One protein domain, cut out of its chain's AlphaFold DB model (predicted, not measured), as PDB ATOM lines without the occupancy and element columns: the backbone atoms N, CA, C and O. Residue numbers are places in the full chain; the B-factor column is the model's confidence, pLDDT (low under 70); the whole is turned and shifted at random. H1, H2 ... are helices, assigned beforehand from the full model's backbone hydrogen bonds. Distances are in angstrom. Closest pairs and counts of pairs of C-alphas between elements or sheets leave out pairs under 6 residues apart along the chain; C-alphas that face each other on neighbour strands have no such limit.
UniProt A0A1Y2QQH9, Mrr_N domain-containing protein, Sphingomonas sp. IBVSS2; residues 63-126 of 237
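AT A GLANCE: This is residues 63 to 126 of the 237 residues of the protein "Mrr_N domain-containing protein" of Sphingomonas sp. IBVSS2 (UniProt A0A1Y2QQH9). A single long helix, H1, sticks out as an arm at the end of an outstretched link, away from a small, loose head in which two shorter helices, H2 and H3, stand nearly square to each other with a loop between them. After H3 the tail, residues 117 to 126, folds back. The printed part has 64 residues, with three named helices in the order H1, H2, H3 and no named strand, and its class is all helix. The whole is extended, with a radius of gyration of the C-alphas of 17.7 A, and elongated, spanning 53 by 30 by 19 A; the arm and its link make much of the length.

HOW THE PARTS SIT: Start at residue 63, where H1, residues 63 to 79, begins, and go on through the short link to residue 90. Residues 63 to 90 stand free: they include the whole of H1, and residues 88 to 90 belong to H2, which is residues 88 to 95. H1 and H2 are apart. Go on to H3, residues 105 to 116, which is apart from H1 too. H2 and H3 are close but not clearly touching, with 2 pairs of C-alphas within 8 A. Look for their closest C-alphas at Met 94 and Ile 108, 6.7 A apart. Their lines are about perpendicular, at 83 degrees, and their centres are 13.5 A apart. Along the backbones of H1, H2 and H3 you will find every O i to N i+4 pair within hydrogen-bond range.

IN THESE COORDINATES: Find C-alpha 63 at (258.976, 257.830, 136.518); from there H1 runs 24.4 A to C-alpha 79 at (256.060, 235.316, 145.498). Next find C-alpha 88 at (243.144, 221.687, 165.082), where H2 begins; it measures 10.6 A to C-alpha 95. H3 runs 17.0 A from C-alpha 105 to C-alpha 116, and you reach its end at (236.544, 242.630, 161.912).

THE WHOLE: The two C-alphas farthest apart are those of Glu 63 and Pro 100, 54.1 A. The first and last printed C-alphas, of Glu 63 and Gly 126, are 44.6 A apart. Without the stretch that stands free, the body is 36 residues spanning 25 by 20 by 11 A, with a radius of gyration of 10.3 A. The printed part has no cut. The links H1 to H2, with 8 residues, and H2 to H3, with 9 residues, are both short, and no link is long. In the B-factor column the mean pLDDT of the printed part is 71.2, and the model's confidence is low, under 70, at residues 63 to 81, residue 101 and residues 120 to 126. The mean is 57 in H1, against 86 in H2 and 84 in H3.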
ATOM      1  N   GLU A  63     260.236 258.537 136.802       51.19
ATOM      2  CA  GLU A  63     258.976 257.830 136.518       51.19
ATOM      3  C   GLU A  63     259.203 256.338 136.218       51.19
ATOM      4  O   GLU A  63     258.517 255.469 136.756       51.19
ATOM      5  N   THR A  64     260.256 256.028 135.455       54.53
ATOM      6  CA  THR A  64     260.632 254.647 135.111       54.53
ATOM      7  C   THR A  64     261.152 253.866 136.330       54.53
ATOM      8  O   THR A  64     260.891 252.671 136.471       54.53
ATOM      9  N   LEU A  65     261.854 254.537 137.254       54.62
ATOM     10  CA  LEU A  65     262.337 253.920 138.495       54.62
ATOM     11  C   LEU A  65     261.208 253.685 139.514       54.62
ATOM     12  O   LEU A  65     261.247 252.677 140.221       54.62
ATOM     13  N   LEU A  66     260.180 254.546 139.555       55.25
ATOM     14  CA  LEU A  66     258.991 254.328 140.390       55.25
ATOM     15  C   LEU A  66     258.133 253.157 139.885       55.25
ATOM     16  O   LEU A  66     257.716 252.320 140.686       55.25
ATOM     17  N   GLN A  67     257.919 253.051 138.567       58.59
ATOM     18  CA  GLN A  67     257.195 251.921 137.967       58.59
ATOM     19  C   GLN A  67     257.939 250.590 138.162       58.59
ATOM     20  O   GLN A  67     257.316 249.568 138.452       58.59
ATOM     21  N   GLY A  68     259.275 250.599 138.089       58.09
ATOM     22  CA  GLY A  68     260.099 249.423 138.380       58.09
ATOM     23  C   GLY A  68     260.013 248.954 139.840       58.09
ATOM     24  O   GLY A  68     259.920 247.753 140.090       58.09
ATOM     25  N   TYR A  69     259.992 249.878 140.809       58.44
ATOM     26  CA  TYR A  69     259.876 249.533 142.234       58.44
ATOM     27  C   TYR A  69     258.507 248.932 142.583       58.44
ATOM     28  O   TYR A  69     258.440 247.916 143.276       58.44
ATOM     29  N   GLN A  70     257.420 249.502 142.052       57.59
ATOM     30  CA  GLN A  70     256.062 248.998 142.288       57.59
ATOM     31  C   GLN A  70     255.858 247.580 141.736       57.59
ATOM     32  O   GLN A  70     255.193 246.769 142.385       57.59
ATOM     33  N   LEU A  71     256.469 247.257 140.588       57.97
ATOM     34  CA  LEU A  71     256.418 245.923 139.977       57.97
ATOM     35  C   LEU A  71     257.199 244.876 140.793       57.97
ATOM     36  O   LEU A  71     256.743 243.746 140.947       57.97
ATOM     37  N   ILE A  72     258.350 245.242 141.368       58.62
ATOM     38  CA  ILE A  72     259.137 244.349 142.240       58.62
ATOM     39  C   ILE A  72     258.396 244.072 143.555       58.62
ATOM     40  O   ILE A  72     258.407 242.941 144.037       58.62
ATOM     41  N   GLU A  73     257.726 245.067 144.139       58.50
ATOM     42  CA  GLU A  73     256.957 244.880 145.375       58.50
ATOM     43  C   GLU A  73     255.691 244.042 145.174       58.50
ATOM     44  O   GLU A  73     255.373 243.210 146.028       58.50
ATOM     45  N   THR A  74     255.001 244.199 144.041       58.44
ATOM     46  CA  THR A  74     253.869 243.329 143.676       58.44
ATOM     47  C   THR A  74     254.335 241.902 143.406       58.44
ATOM     48  O   THR A  74     253.798 240.978 144.013       58.44
ATOM     49  N   GLN A  75     255.408 241.715 142.632       55.59
ATOM     50  CA  GLN A  75     256.016 240.396 142.407       55.59
ATOM     51  C   GLN A  75     256.517 239.746 143.710       55.59
ATOM     52  O   GLN A  75     256.387 238.538 143.897       55.59
ATOM     53  N   ARG A  76     257.041 240.525 144.665       55.66
ATOM     54  CA  ARG A  76     257.466 240.022 145.983       55.66
ATOM     55  C   ARG A  76     256.281 239.662 146.887       55.66
ATOM     56  O   ARG A  76     256.390 238.701 147.648       55.66
ATOM     57  N   ARG A  77     255.161 240.389 146.809       56.72
ATOM     58  CA  ARG A  77     253.902 240.037 147.496       56.72
ATOM     59  C   ARG A  77     253.256 238.782 146.910       56.72
ATOM     60  O   ARG A  77     252.754 237.967 147.675       56.72
ATOM     61  N   GLU A  78     253.317 238.600 145.593       56.72
ATOM     62  CA  GLU A  78     252.843 237.387 144.912       56.72
ATOM     63  C   GLU A  78     253.754 236.178 145.191       56.72
ATOM     64  O   GLU A  78     253.268 235.073 145.419       56.72
ATOM     65  N   SER A  79     255.076 236.382 145.252       54.06
ATOM     66  CA  SER A  79     256.060 235.316 145.498       54.06
ATOM     67  C   SER A  79     256.184 234.900 146.970       54.06
ATOM     68  O   SER A  79     256.678 233.805 147.243       54.06
ATOM     69  N   MET A  80     255.748 235.729 147.921       56.66
ATOM     70  CA  MET A  80     255.787 235.429 149.355       56.66
ATOM     71  C   MET A  80     254.373 235.338 149.926       56.66
ATOM     72  O   MET A  80     254.007 236.069 150.845       56.66
ATOM     73  N   MET A  81     253.573 234.419 149.380       54.81
ATOM     74  CA  MET A  81     252.326 234.022 150.023       54.81
ATOM     75  C   MET A  81     252.637 233.453 151.417       54.81
ATOM     76  O   MET A  81     253.326 232.431 151.513       54.81
ATOM     77  N   PRO A  82     252.151 234.068 152.508       70.25
ATOM     78  CA  PRO A  82     252.311 233.481 153.827       70.25
ATOM     79  C   PRO A  82     251.542 232.159 153.864       70.25
ATOM     80  O   PRO A  82     250.346 232.102 153.581       70.25
ATOM     81  N   VAL A  83     252.229 231.074 154.220       75.25
ATOM     82  CA  VAL A  83     251.571 229.785 154.447       75.25
ATOM     83  C   VAL A  83     250.854 229.862 155.791       75.25
ATOM     84  O   VAL A  83     251.469 229.712 156.847       75.25
ATOM     85  N   ILE A  84     249.546 230.106 155.758       78.12
ATOM     86  CA  ILE A  84     248.710 230.127 156.959       78.12
ATOM     87  C   ILE A  84     248.381 228.679 157.333       78.12
ATOM     88  O   ILE A  84     247.644 227.991 156.630       78.12
ATOM     89  N   ARG A  85     248.947 228.201 158.447       81.50
ATOM     90  CA  ARG A  85     248.605 226.895 159.022       81.50
ATOM     91  C   ARG A  85     247.494 227.071 160.047       81.50
ATOM     92  O   ARG A  85     247.676 227.763 161.045       81.50
ATOM     93  N   VAL A  86     246.362 226.422 159.809       85.81
ATOM     94  CA  VAL A  86     245.243 226.386 160.755       85.81
ATOM     95  C   VAL A  86     245.461 225.210 161.704       85.81
ATOM     96  O   VAL A  86     245.638 224.082 161.255       85.81
ATOM     97  N   THR A  87     245.495 225.476 163.010       89.75
ATOM     98  CA  THR A  87     245.629 224.429 164.036       89.75
ATOM     99  C   THR A  87     244.303 223.709 164.268       89.75
ATOM    100  O   THR A  87     243.238 224.299 164.080       89.75
ATOM    101  N   ASP A  88     244.349 222.476 164.777       84.56
ATOM    102  CA  ASP A  88     243.144 221.687 165.082       84.56
ATOM    103  C   ASP A  88     242.212 222.406 166.069       84.56
ATOM    104  O   ASP A  88     240.998 222.441 165.888       84.56
ATOM    105  N   ALA A  89     242.769 223.098 167.066       86.50
ATOM    106  CA  ALA A  89     241.981 223.910 167.995       86.50
ATOM    107  C   ALA A  89     241.233 225.062 167.292       86.50
ATOM    108  O   ALA A  89     240.109 225.402 167.665       86.50
ATOM    109  N   THR A  90     241.842 225.665 166.265       86.62
ATOM    110  CA  THR A  90     241.205 226.714 165.452       86.62
ATOM    111  C   THR A  90     240.117 226.113 164.568       86.62
ATOM    112  O   THR A  90     239.024 226.668 164.472       86.62
ATOM    113  N   TRP A  91     240.371 224.935 164.004       86.38
ATOM    114  CA  TRP A  91     239.402 224.177 163.224       86.38
ATOM    115  C   TRP A  91     238.149 223.803 164.034       86.38
ATOM    116  O   TRP A  91     237.029 224.040 163.583       86.38
ATOM    117  N   GLU A  92     238.299 223.324 165.273       88.38
ATOM    118  CA  GLU A  92     237.151 223.025 166.147       88.38
ATOM    119  C   GLU A  92     236.352 224.279 166.531       88.38
ATOM    120  O   GLU A  92     235.126 224.233 166.677       88.38
ATOM    121  N   ARG A  93     237.018 225.432 166.668       86.38
ATOM    122  CA  ARG A  93     236.329 226.717 166.858       86.38
ATOM    123  C   ARG A  93     235.483 227.074 165.640       86.38
ATOM    124  O   ARG A  93     234.356 227.519 165.824       86.38
ATOM    125  N   MET A  94     235.981 226.838 164.426       86.69
ATOM    126  CA  MET A  94     235.225 227.089 163.196       86.69
ATOM    127  C   MET A  94     233.985 226.195 163.107       86.69
ATOM    128  O   MET A  94     232.900 226.705 162.837       86.69
ATOM    129  N   LYS A  95     234.100 224.897 163.426       84.62
ATOM    130  CA  LYS A  95     232.952 223.968 163.389       84.62
ATOM    131  C   LYS A  95     231.779 224.417 164.259       84.62
ATOM    132  O   LYS A  95     230.637 224.272 163.843       84.62
ATOM    133  N   ARG A  96     232.041 225.001 165.436       86.50
ATOM    134  CA  ARG A  96     230.986 225.498 166.343       86.50
ATOM    135  C   ARG A  96     230.133 226.620 165.748       86.50
ATOM    136  O   ARG A  96     229.017 226.830 166.207       86.50
ATOM    137  N   HIS A  97     230.650 227.329 164.748       80.31
ATOM    138  CA  HIS A  97     229.958 228.425 164.073       80.31
ATOM    139  C   HIS A  97     229.451 228.045 162.670       80.31
ATOM    140  O   HIS A  97     228.937 228.910 161.958       80.31
ATOM    141  N   ALA A  98     229.599 226.783 162.257       84.19
ATOM    142  CA  ALA A  98     229.152 226.287 160.961       84.19
ATOM    143  C   ALA A  98     227.713 225.762 161.038       84.19
ATOM    144  O   ALA A  98     227.373 225.005 161.949       84.19
ATOM    145  N   ARG A  99     226.877 226.083 160.046       79.12
ATOM    146  CA  ARG A  99     225.631 225.336 159.822       79.12
ATOM    147  C   ARG A  99     225.954 224.002 159.132       79.12
ATOM    148  O   ARG A  99     226.694 224.016 158.142       79.12
ATOM    149  N   PRO A 100     225.436 222.855 159.619       74.12
ATOM    150  CA  PRO A 100     225.753 221.553 159.040       74.12
ATOM    151  C   PRO A 100     225.431 221.494 157.543       74.12
ATOM    152  O   PRO A 100     224.333 221.852 157.134       74.12
ATOM    153  N   LEU A 101     226.389 221.011 156.745       69.69
ATOM    154  CA  LEU A 101     226.282 220.763 155.296       69.69
ATOM    155  C   LEU A 101     226.092 221.994 154.386       69.69
ATOM    156  O   LEU A 101     226.112 221.836 153.164       69.69
ATOM    157  N   GLU A 102     225.963 223.201 154.938       76.19
ATOM    158  CA  GLU A 102     225.805 224.434 154.156       76.19
ATOM    159  C   GLU A 102     227.085 225.267 154.092       76.19
ATOM    160  O   GLU A 102     227.494 225.678 153.005       76.19
ATOM    161  N   ASP A 103     227.717 225.511 155.243       81.94
ATOM    162  CA  ASP A 103     228.839 226.443 155.338       81.94
ATOM    163  C   ASP A 103     230.171 225.719 155.073       81.94
ATOM    164  O   ASP A 103     230.485 224.695 155.689       81.94
ATOM    165  N   THR A 104     230.989 226.264 154.171       87.19
ATOM    166  CA  THR A 104     232.379 225.828 153.995       87.19
ATOM    167  C   THR A 104     233.301 226.553 154.986       87.19
ATOM    168  O   THR A 104     232.954 227.623 155.489       87.19
ATOM    169  N   PRO A 105     234.506 226.031 155.277       83.00
ATOM    170  CA  PRO A 105     235.462 226.725 156.142       83.00
ATOM    171  C   PRO A 105     235.810 228.139 155.654       83.00
ATOM    172  O   PRO A 105     235.939 229.050 156.468       83.00
ATOM    173  N   ASP A 106     235.898 228.326 154.335       85.19
ATOM    174  CA  ASP A 106     236.124 229.629 153.700       85.19
ATOM    175  C   ASP A 106     234.989 230.618 154.011       85.19
ATOM    176  O   ASP A 106     235.241 231.789 154.297       85.19
ATOM    177  N   ASP A 107     233.741 230.139 154.069       83.69
ATOM    178  CA  ASP A 107     232.585 230.972 154.411       83.69
ATOM    179  C   ASP A 107     232.653 231.533 155.828       83.69
ATOM    180  O   ASP A 107     232.256 232.674 156.076       83.69
ATOM    181  N   ILE A 108     233.190 230.744 156.753       86.00
ATOM    182  CA  ILE A 108     233.336 231.131 158.154       86.00
ATOM    183  C   ILE A 108     234.469 232.143 158.307       86.00
ATOM    184  O   ILE A 108     234.297 233.130 159.023       86.00
ATOM    185  N   VAL A 109     235.600 231.922 157.625       86.88
ATOM    186  CA  VAL A 109     236.733 232.861 157.629       86.88
ATOM    187  C   VAL A 109     236.302 234.204 157.065       86.88
ATOM    188  O   VAL A 109     236.512 235.224 157.711       86.88
ATOM    189  N   ARG A 110     235.636 234.206 155.911       84.19
ATOM    190  CA  ARG A 110     235.151 235.432 155.274       84.19
ATOM    191  C   ARG A 110     234.214 236.208 156.188       84.19
ATOM    192  O   ARG A 110     234.464 237.368 156.469       84.19
ATOM    193  N   ARG A 111     233.213 235.529 156.755       83.81
ATOM    194  CA  ARG A 111     232.265 236.141 157.696       83.81
ATOM    195  C   ARG A 111     232.957 236.721 158.935       83.81
ATOM    196  O   ARG A 111     232.507 237.731 159.461       83.81
ATOM    197  N   ALA A 112     234.025 236.083 159.418       85.38
ATOM    198  CA  ALA A 112     234.812 236.595 160.538       85.38
ATOM    199  C   ALA A 112     235.651 237.827 160.152       85.38
ATOM    200  O   ALA A 112     235.741 238.756 160.948       85.38
ATOM    201  N   LEU A 113     236.237 237.847 158.952       85.25
ATOM    202  CA  LEU A 113     237.003 238.986 158.437       85.25
ATOM    203  C   LEU A 113     236.098 240.192 158.160       85.25
ATOM    204  O   LEU A 113     236.393 241.277 158.647       85.25
ATOM    205  N   ASP A 114     234.948 239.979 157.514       83.94
ATOM    206  CA  ASP A 114     233.952 241.026 157.248       83.94
ATOM    207  C   ASP A 114     233.512 241.723 158.555       83.94
ATOM    208  O   ASP A 114     233.384 242.947 158.619       83.94
ATOM    209  N   ALA A 115     233.336 240.942 159.631       83.00
ATOM    210  CA  ALA A 115     232.983 241.454 160.954       83.00
ATOM    211  C   ALA A 115     234.112 242.263 161.620       83.00
ATOM    212  O   ALA A 115     233.827 243.216 162.343       83.00
ATOM    213  N   LEU A 116     235.380 241.898 161.395       79.44
ATOM    214  CA  LEU A 116     236.544 242.630 161.912       79.44
ATOM    215  C   LEU A 116     236.799 243.929 161.142       79.44
ATOM    216  O   LEU A 116     237.203 244.924 161.736       79.44
ATOM    217  N   GLU A 117     236.553 243.922 159.834       80.81
ATOM    218  CA  GLU A 117     236.742 245.074 158.950       80.81
ATOM    219  C   GLU A 117     235.586 246.085 159.044       80.81
ATOM    220  O   GLU A 117     235.633 247.143 158.420       80.81
ATOM    221  N   GLY A 118     234.554 245.789 159.847       75.12
ATOM    222  CA  GLY A 118     233.403 246.673 160.046       75.12
ATOM    223  C   GLY A 118     232.555 246.844 158.786       75.12
ATOM    224  O   GLY A 118     231.798 247.808 158.680       75.12
ATOM    225  N   VAL A 119     232.676 245.922 157.827       73.62
ATOM    226  CA  VAL A 119     231.932 245.952 156.568       73.62
ATOM    227  C   VAL A 119     230.507 245.488 156.851       73.62
ATOM    228  O   VAL A 119     230.169 244.307 156.773       73.62
ATOM    229  N   THR A 120     229.636 246.426 157.215       58.91
ATOM    230  CA  THR A 120     228.204 246.168 157.374       58.91
ATOM    231  C   THR A 120     227.490 246.313 156.035       58.91
ATOM    232  O   THR A 120     226.705 247.235 155.877       58.91
ATOM    233  N   GLU A 121     227.746 245.427 155.066       52.38
ATOM    234  CA  GLU A 121     226.801 245.161 153.971       52.38
ATOM    235  C   GLU A 121     227.079 243.834 153.231       52.38
ATOM    236  O   GLU A 121     228.210 243.400 153.044       52.38
ATOM    237  N   ARG A 122     225.976 243.155 152.889       53.84
ATOM    238  CA  ARG A 122     225.813 241.714 152.596       53.84
ATOM    239  C   ARG A 122     226.694 241.126 151.481       53.84
ATOM    240  O   ARG A 122     226.670 241.634 150.362       53.84
ATOM    241  N   PRO A 123     227.115 239.854 151.639       46.59
ATOM    242  CA  PRO A 123     227.249 238.936 150.523       46.59
ATOM    243  C   PRO A 123     226.071 237.950 150.513       46.59
ATOM    244  O   PRO A 123     226.114 236.900 151.152       46.59
ATOM    245  N   THR A 124     225.040 238.187 149.696       50.50
ATOM    246  CA  THR A 124     224.348 237.033 149.097       50.50
ATOM    247  C   THR A 124     225.234 236.498 147.981       50.50
ATOM    248  O   THR A 124     225.007 236.738 146.799       50.50
ATOM    249  N   ARG A 125     226.265 235.755 148.372       49.62
ATOM    250  CA  ARG A 125     226.817 234.686 147.545       49.62
ATOM    251  C   ARG A 125     226.479 233.371 148.223       49.62
ATOM    252  O   ARG A 125     227.346 232.596 148.602       49.62
ATOM    253  N   GLY A 126     225.173 233.111 148.322       45.50
ATOM    254  CA  GLY A 126     224.730 231.737 148.143       45.50
ATOM    255  C   GLY A 126     225.366 231.268 146.842       45.50
ATOM    256  O   GLY A 126     225.296 231.995 145.849       45.50
TER     257      GLY A 126